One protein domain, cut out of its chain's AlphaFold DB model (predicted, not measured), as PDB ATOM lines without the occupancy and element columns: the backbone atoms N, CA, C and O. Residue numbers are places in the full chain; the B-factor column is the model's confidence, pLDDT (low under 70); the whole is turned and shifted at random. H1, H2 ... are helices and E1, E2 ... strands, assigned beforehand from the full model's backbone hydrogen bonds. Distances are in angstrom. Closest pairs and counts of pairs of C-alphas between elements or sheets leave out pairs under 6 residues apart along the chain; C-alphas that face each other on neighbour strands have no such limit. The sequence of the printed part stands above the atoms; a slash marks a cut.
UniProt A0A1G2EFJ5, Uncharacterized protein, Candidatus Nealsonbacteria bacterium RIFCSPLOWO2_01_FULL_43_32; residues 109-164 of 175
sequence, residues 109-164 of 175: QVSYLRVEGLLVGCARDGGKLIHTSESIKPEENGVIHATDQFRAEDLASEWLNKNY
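This is residues 109 to 164 of the 175 residues of an uncharacterized protein of Candidatus Nealsonbacteria bacterium RIFCSPLOWO2_01_FULL_43_32 (UniProt A0A1G2EFJ5). A strongly twisted sheet of three strands, E1, E2 and E3, is covered on one face by a single long helix, H1, which crosses it slantwise, while no named helix covers the other face. The strands form two hairpins in succession, and a loop between E3 and H1 reaches out to Asn 141 at one end of the length. The printed part has 56 residues, with three named strands followed by one named helix; the sheet's order is E1, E2, E3, all antiparallel, and the class is mixed, helices and strands. It is compact, with a radius of gyration of the C-alphas of 11.4 A, and a rod in outline, spanning 37 by 18 by 15 A.

E1, residues 109 to 115, begins at C-alpha 109 (-49.891, -20.875, 112.647) and is 18.6 A long. E2, residues 118 to 125, measures 22.5 A. E3, residues 128 to 136, measures 21.8 A and bends by 59 degrees at residue 131. H1, residues 146 to 163, is 26.9 A long and ends at C-alpha 163 (-45.226, -21.338, 99.926).

The strands form a meander, each the antiparallel neighbour of the one before. In the hairpin of E1 and E2, N 113 and O 120 are within hydrogen-bond range at 2.8 A. In the hairpin of E2 and E3, N 133 and O 121 are within range at 2.9 A. H1 is on the sheet at a height of 7.1 A, making two layers, a helix on one face of a sheet. It lies over E2, E3 and, only just, E1, with 3 C-alphas falling on E1. On the local plane it runs slantwise to the strands, at 38 degrees to E2. The closest C-alphas of E2 and H1, those of Gly 121 and Ala 152, are 4.2 A apart. In H1, 13 of 14 O i to N i+4 pairs are within hydrogen-bond range.

The two C-alphas farthest apart, those of Asn 141 and Tyr 164, are 37.2 A apart. The printed part has no cut. The links E1 to E2 and E2 to E3 are tight, and E3 to H1 is short. The mean pLDDT of the printed part is 92.8, and no printed residue is under 70.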
ATOM      1  N   GLN A 109     -48.776 -21.512 111.963       89.62
ATOM      2  CA  GLN A 109     -49.891 -20.875 112.647       89.62
ATOM      3  C   GLN A 109     -50.182 -19.543 111.971       89.62
ATOM      4  O   GLN A 109     -49.261 -18.778 111.671       89.62
ATOM      5  N   VAL A 110     -51.464 -19.266 111.770       93.88
ATOM      6  CA  VAL A 110     -51.948 -17.984 111.267       93.88
ATOM      7  C   VAL A 110     -52.621 -17.244 112.408       93.88
ATOM      8  O   VAL A 110     -53.328 -17.842 113.213       93.88
ATOM      9  N   SER A 111     -52.359 -15.948 112.497       94.44
ATOM     10  CA  SER A 111     -53.100 -15.032 113.356       94.44
ATOM     11  C   SER A 111     -53.071 -13.641 112.734       94.44
ATOM     12  O   SER A 111     -52.433 -13.430 111.704       94.44
ATOM     13  N   TYR A 112     -53.655 -12.660 113.406       94.00
ATOM     14  CA  TYR A 112     -53.373 -11.254 113.151       94.00
ATOM     15  C   TYR A 112     -52.599 -10.618 114.317       94.00
ATOM     16  O   TYR A 112     -52.486 -11.187 115.407       94.00
ATOM     17  N   LEU A 113     -52.044  -9.435 114.073       93.56
ATOM     18  CA  LEU A 113     -51.534  -8.505 115.073       93.56
ATOM     19  C   LEU A 113     -52.194  -7.145 114.864       93.56
ATOM     20  O   LEU A 113     -52.458  -6.748 113.728       93.56
ATOM     21  N   ARG A 114     -52.426  -6.419 115.961       91.56
ATOM     22  CA  ARG A 114     -52.836  -5.016 115.915       91.56
ATOM     23  C   ARG A 114     -51.638  -4.135 116.251       91.56
ATOM     24  O   ARG A 114     -51.145  -4.192 117.374       91.56
ATOM     25  N   VAL A 115     -51.182  -3.336 115.294       90.38
ATOM     26  CA  VAL A 115     -50.014  -2.454 115.436       90.38
ATOM     27  C   VAL A 115     -50.428  -1.042 115.060       90.38
ATOM     28  O   VAL A 115     -50.884  -0.824 113.947       90.38
ATOM     29  N   GLU A 116     -50.324  -0.099 115.999       88.88
ATOM     30  CA  GLU A 116     -50.639   1.325 115.766       88.88
ATOM     31  C   GLU A 116     -52.028   1.566 115.136       88.88
ATOM     32  O   GLU A 116     -52.224   2.442 114.303       88.88
ATOM     33  N   GLY A 117     -53.021   0.758 115.525       86.81
ATOM     34  CA  GLY A 117     -54.379   0.852 114.980       86.81
ATOM     35  C   GLY A 117     -54.581   0.159 113.628       86.81
ATOM     36  O   GLY A 117     -55.702   0.144 113.140       86.81
ATOM     37  N   LEU A 118     -53.550  -0.468 113.065       91.50
ATOM     38  CA  LEU A 118     -53.617  -1.293 111.860       91.50
ATOM     39  C   LEU A 118     -53.750  -2.773 112.220       91.50
ATOM     40  O   LEU A 118     -53.224  -3.208 113.247       91.50
ATOM     41  N   LEU A 119     -54.402  -3.554 111.361       95.25
ATOM     42  CA  LEU A 119     -54.372  -5.015 111.432       95.25
ATOM     43  C   LEU A 119     -53.384  -5.583 110.420       95.25
ATOM     44  O   LEU A 119     -53.345  -5.150 109.272       95.25
ATOM     45  N   VAL A 120     -52.605  -6.574 110.842       96.75
ATOM     46  CA  VAL A 120     -51.615  -7.248 109.998       96.75
ATOM     47  C   VAL A 120     -51.736  -8.752 110.188       96.75
ATOM     48  O   VAL A 120     -51.620  -9.252 111.308       96.75
ATOM     49  N   GLY A 121     -51.953  -9.478 109.098       97.31
ATOM     50  CA  GLY A 121     -51.924 -10.934 109.066       97.31
ATOM     51  C   GLY A 121     -50.523 -11.449 109.337       97.31
ATOM     52  O   GLY A 121     -49.547 -10.875 108.866       97.31
ATOM     53  N   CYS A 122     -50.403 -12.527 110.094       97.56
ATOM     54  CA  CYS A 122     -49.136 -13.087 110.534       97.56
ATOM     55  C   CYS A 122     -49.107 -14.588 110.274       97.56
ATOM     56  O   CYS A 122     -49.993 -15.308 110.730       97.56
ATOM     57  N   ALA A 123     -48.045 -15.066 109.628       96.69
ATOM     58  CA  ALA A 123     -47.722 -16.485 109.575       96.69
ATOM     59  C   ALA A 123     -46.508 -16.767 110.466       96.69
ATOM     60  O   ALA A 123     -45.476 -16.090 110.374       96.69
ATOM     61  N   ARG A 124     -46.628 -17.770 111.335       93.56
ATOM     62  CA  ARG A 124     -45.555 -18.245 112.211       93.56
ATOM     63  C   ARG A 124     -45.193 -19.683 111.888       93.56
ATOM     64  O   ARG A 124     -46.076 -20.468 111.582       93.56
ATOM     65  N   ASP A 125     -43.919 -20.018 112.019       90.69
ATOM     66  CA  ASP A 125     -43.380 -21.376 111.955       90.69
ATOM     67  C   ASP A 125     -42.804 -21.740 113.324       90.69
ATOM     68  O   ASP A 125     -41.864 -21.090 113.793       90.69
ATOM     69  N   GLY A 126     -43.400 -22.724 114.003       80.19
ATOM     70  CA  GLY A 126     -42.951 -23.136 115.336       80.19
ATOM     71  C   GLY A 126     -42.924 -21.975 116.339       80.19
ATOM     72  O   GLY A 126     -42.014 -21.883 117.159       80.19
ATOM     73  N   GLY A 127     -43.879 -21.044 116.224       81.44
ATOM     74  CA  GLY A 127     -43.979 -19.836 117.050       81.44
ATOM     75  C   GLY A 127     -43.143 -18.637 116.576       81.44
ATOM     76  O   GLY A 127     -43.363 -17.523 117.050       81.44
ATOM     77  N   LYS A 128     -42.231 -18.802 115.610       87.62
ATOM     78  CA  LYS A 128     -41.436 -17.697 115.054       87.62
ATOM     79  C   LYS A 128     -42.178 -17.021 113.905       87.62
ATOM     80  O   LYS A 128     -42.598 -17.698 112.977       87.62
ATOM     81  N   LEU A 129     -42.304 -15.694 113.928       93.50
ATOM     82  CA  LEU A 129     -42.877 -14.925 112.814       93.50
ATOM     83  C   LEU A 129     -42.009 -15.068 111.555       93.50
ATOM     84  O   LEU A 129     -40.812 -14.785 111.601       93.50
ATOM     85  N   ILE A 130     -42.617 -15.514 110.454       96.44
ATOM     86  CA  ILE A 130     -41.938 -15.728 109.163       96.44
ATOM     87  C   ILE A 130     -42.506 -14.872 108.031       96.44
ATOM     88  O   ILE A 130     -41.817 -14.648 107.039       96.44
ATOM     89  N   HIS A 131     -43.737 -14.381 108.170       97.38
ATOM     90  CA  HIS A 131     -44.355 -13.491 107.195       97.38
ATOM     91  C   HIS A 131     -45.410 -12.601 107.855       97.38
ATOM     92  O   HIS A 131     -46.094 -13.019 108.795       97.38
ATOM     93  N   THR A 132     -45.552 -11.395 107.313       97.50
ATOM     94  CA  THR A 132     -46.627 -10.453 107.615       97.50
ATOM     95  C   THR A 132     -47.297 -10.002 106.324       97.50
ATOM     96  O   THR A 132     -46.593  -9.683 105.364       97.50
ATOM     97  N   SER A 133     -48.627  -9.942 106.313       96.12
ATOM     98  CA  SER A 133     -49.391  -9.426 105.174       96.12
ATOM     99  C   SER A 133     -49.255  -7.907 105.034       96.12
ATOM    100  O   SER A 133     -48.717  -7.221 105.906       96.12
ATOM    101  N   GLU A 134     -49.829  -7.359 103.963       93.81
ATOM    102  CA  GLU A 134     -50.170  -5.937 103.918       93.81
ATOM    103  C   GLU A 134     -51.133  -5.569 105.058       93.81
ATOM    104  O   GLU A 134     -51.883  -6.419 105.556       93.81
ATOM    105  N   SER A 135     -51.092  -4.307 105.491       94.44
ATOM    106  CA  SER A 135     -51.907  -3.830 106.603       94.44
ATOM    107  C   SER A 135     -53.320  -3.453 106.166       94.44
ATOM    108  O   SER A 135     -53.533  -2.789 105.151       94.44
ATOM    109  N   ILE A 136     -54.299  -3.835 106.982       93.94
ATOM    110  CA  ILE A 136     -55.681  -3.388 106.860       93.94
ATOM    111  C   ILE A 136     -55.843  -2.158 107.745       93.94
ATOM    112  O   ILE A 136     -55.607  -2.196 108.959       93.94
ATOM    113  N   LYS A 137     -56.196  -1.047 107.099       93.38
ATOM    114  CA  LYS A 137     -56.439   0.238 107.750       93.38
ATOM    115  C   LYS A 137     -57.862   0.280 108.311       93.38
ATOM    116  O   LYS A 137     -58.745  -0.330 107.710       93.38
ATOM    117  N   PRO A 138     -58.089   1.013 109.412       89.94
ATOM    118  CA  PRO A 138     -59.443   1.342 109.832       89.94
ATOM    119  C   PRO A 138     -60.163   2.145 108.742       89.94
ATOM    120  O   PRO A 138     -59.524   2.816 107.925       89.94
ATOM    121  N   GLU A 139     -61.491   2.107 108.761       88.88
ATOM    122  CA  GLU A 139     -62.317   3.023 107.975       88.88
ATOM    123  C   GLU A 139     -62.055   4.492 108.370       88.88
ATOM    124  O   GLU A 139     -61.434   4.782 109.395       88.88
ATOM    125  N   GLU A 140     -62.565   5.448 107.586       86.81
ATOM    126  CA  GLU A 140     -62.403   6.889 107.863       86.81
ATOM    127  C   GLU A 140     -62.939   7.306 109.246       86.81
ATOM    128  O   GLU A 140     -62.448   8.260 109.847       86.81
ATOM    129  N   ASN A 141     -63.909   6.562 109.788       88.00
ATOM    130  CA  ASN A 141     -64.465   6.742 111.135       88.00
ATOM    131  C   ASN A 141     -63.590   6.129 112.258       88.00
ATOM    132  O   ASN A 141     -63.966   6.188 113.430       88.00
ATOM    133  N   GLY A 142     -62.447   5.520 111.922       85.12
ATOM    134  CA  GLY A 142     -61.532   4.861 112.856       85.12
ATOM    135  C   GLY A 142     -61.939   3.443 113.281       85.12
ATOM    136  O   GLY A 142     -61.264   2.847 114.126       85.12
ATOM    137  N   VAL A 143     -63.024   2.890 112.733       88.62
ATOM    138  CA  VAL A 143     -63.539   1.561 113.083       88.62
ATOM    139  C   VAL A 143     -62.750   0.467 112.363       88.62
ATOM    140  O   VAL A 143     -62.381   0.592 111.198       88.62
ATOM    141  N   ILE A 144     -62.507  -0.624 113.091       86.12
ATOM    142  CA  ILE A 144     -62.038  -1.906 112.561       86.12
ATOM    143  C   ILE A 144     -63.135  -2.922 112.843       86.12
ATOM    144  O   ILE A 144     -63.526  -3.110 114.000       86.12
ATOM    145  N   HIS A 145     -63.617  -3.588 111.805       87.75
ATOM    146  CA  HIS A 145     -64.635  -4.611 111.942       87.75
ATOM    147  C   HIS A 145     -64.015  -5.937 112.378       87.75
ATOM    148  O   HIS A 145     -62.868  -6.259 112.068       87.75
ATOM    149  N   ALA A 146     -64.803  -6.767 113.065       83.62
ATOM    150  CA  ALA A 146     -64.380  -8.130 113.387       83.62
ATOM    151  C   ALA A 146     -64.019  -8.926 112.115       83.62
ATOM    152  O   ALA A 146     -63.107  -9.743 112.134       83.62
ATOM    153  N   THR A 147     -64.678  -8.633 110.990       91.31
ATOM    154  CA  THR A 147     -64.381  -9.232 109.682       91.31
ATOM    155  C   THR A 147     -62.993  -8.887 109.148       91.31
ATOM    156  O   THR A 147     -62.422  -9.685 108.408       91.31
ATOM    157  N   ASP A 148     -62.413  -7.755 109.550       92.12
ATOM    158  CA  ASP A 148     -61.063  -7.368 109.128       92.12
ATOM    159  C   ASP A 148     -59.989  -8.260 109.758       92.12
ATOM    160  O   ASP A 148     -58.926  -8.455 109.174       92.12
ATOM    161  N   GLN A 149     -60.275  -8.855 110.921       92.44
ATOM    162  CA  GLN A 149     -59.391  -9.840 111.548       92.44
ATOM    163  C   GLN A 149     -59.292 -11.101 110.690       92.44
ATOM    164  O   GLN A 149     -58.186 -11.529 110.365       92.44
ATOM    165  N   PHE A 150     -60.436 -11.640 110.254       93.38
ATOM    166  CA  PHE A 150     -60.470 -12.792 109.350       93.38
ATOM    167  C   PHE A 150     -59.785 -12.471 108.024       93.38
ATOM    168  O   PHE A 150     -58.974 -13.254 107.548       93.38
ATOM    169  N   ARG A 151     -60.009 -11.269 107.481       94.75
ATOM    170  CA  ARG A 151     -59.340 -10.827 106.255       94.75
ATOM    171  C   ARG A 151     -57.816 -10.759 106.408       94.75
ATOM    172  O   ARG A 151     -57.098 -11.156 105.497       94.75
ATOM    173  N   ALA A 152     -57.305 -10.267 107.537       95.81
ATOM    174  CA  ALA A 152     -55.868 -10.253 107.810       95.81
ATOM    175  C   ALA A 152     -55.296 -11.682 107.859       95.81
ATOM    176  O   ALA A 152     -54.258 -11.967 107.260       95.81
ATOM    177  N   GLU A 153     -55.985 -12.596 108.539       96.00
ATOM    178  CA  GLU A 153     -55.606 -14.011 108.607       96.00
ATOM    179  C   GLU A 153     -55.666 -14.705 107.240       96.00
ATOM    180  O   GLU A 153     -54.775 -15.492 106.911       96.00
ATOM    181  N   ASP A 154     -56.659 -14.385 106.414       96.50
ATOM    182  CA  ASP A 154     -56.790 -14.918 105.060       96.50
ATOM    183  C   ASP A 154     -55.600 -14.510 104.186       96.50
ATOM    184  O   ASP A 154     -55.001 -15.369 103.542       96.50
ATOM    185  N   LEU A 155     -55.155 -13.250 104.249       96.81
ATOM    186  CA  LEU A 155     -53.974 -12.788 103.504       96.81
ATOM    187  C   LEU A 155     -52.694 -13.544 103.908       96.81
ATOM    188  O   LEU A 155     -51.894 -13.943 103.059       96.81
ATOM    189  N   ALA A 156     -52.496 -13.788 105.205       97.19
ATOM    190  CA  ALA A 156     -51.375 -14.605 105.673       97.19
ATOM    191  C   ALA A 156     -51.526 -16.085 105.267       97.19
ATOM    192  O   ALA A 156     -50.541 -16.745 104.921       97.19
ATOM    193  N   SER A 157     -52.758 -16.600 105.266       97.06
ATOM    194  CA  SER A 157     -53.080 -17.953 104.810       97.06
ATOM    195  C   SER A 157     -52.816 -18.136 103.320       97.06
ATOM    196  O   SER A 157     -52.303 -19.180 102.933       97.06
ATOM    197  N   GLU A 158     -53.121 -17.150 102.477       97.31
ATOM    198  CA  GLU A 158     -52.827 -17.172 101.040       97.31
ATOM    199  C   GLU A 158     -51.326 -17.291 100.779       97.31
ATOM    200  O   GLU A 158     -50.893 -18.115  99.965       97.31
ATOM    201  N   TRP A 159     -50.512 -16.538 101.524       97.81
ATOM    202  CA  TRP A 159     -49.062 -16.671 101.455       97.81
ATOM    203  C   TRP A 159     -48.603 -18.081 101.854       97.81
ATOM    204  O   TRP A 159     -47.793 -18.682 101.143       97.81
ATOM    205  N   LEU A 160     -49.147 -18.658 102.932       97.12
ATOM    206  CA  LEU A 160     -48.838 -20.041 103.319       97.12
ATOM    207  C   LEU A 160     -49.324 -21.061 102.282       97.12
ATOM    208  O   LEU A 160     -48.589 -21.990 101.974       97.12
ATOM    209  N   ASN A 161     -50.506 -20.883 101.691       96.88
ATOM    210  CA  ASN A 161     -51.022 -21.768 100.646       96.88
ATOM    211  C   ASN A 161     -50.087 -21.802  99.426       96.88
ATOM    212  O   ASN A 161     -49.926 -22.851  98.806       96.88
ATOM    213  N   LYS A 162     -49.442 -20.674  99.101       97.38
ATOM    214  CA  LYS A 162     -48.475 -20.574  98.000       97.38
ATOM    215  C   LYS A 162     -47.108 -21.181  98.336       97.38
ATOM    216  O   LYS A 162     -46.507 -21.813  97.474       97.38
ATOM    217  N   ASN A 163     -46.599 -20.961  99.550       96.94
ATOM    218  CA  ASN A 163     -45.226 -21.338  99.926       96.94
ATOM    219  C   ASN A 163     -45.131 -22.710 100.618       96.94
ATOM    220  O   ASN A 163     -44.094 -23.360 100.548       96.94
ATOM    221  N   TYR A 164     -46.212 -23.152 101.263       95.06
ATOM    222  CA  TYR A 164     -46.308 -24.390 102.038       95.06
ATOM    223  C   TYR A 164     -47.690 -25.045 101.844       95.06
ATOM    224  O   TYR A 164     -48.452 -25.131 102.801       95.06
TER     225      TYR A 164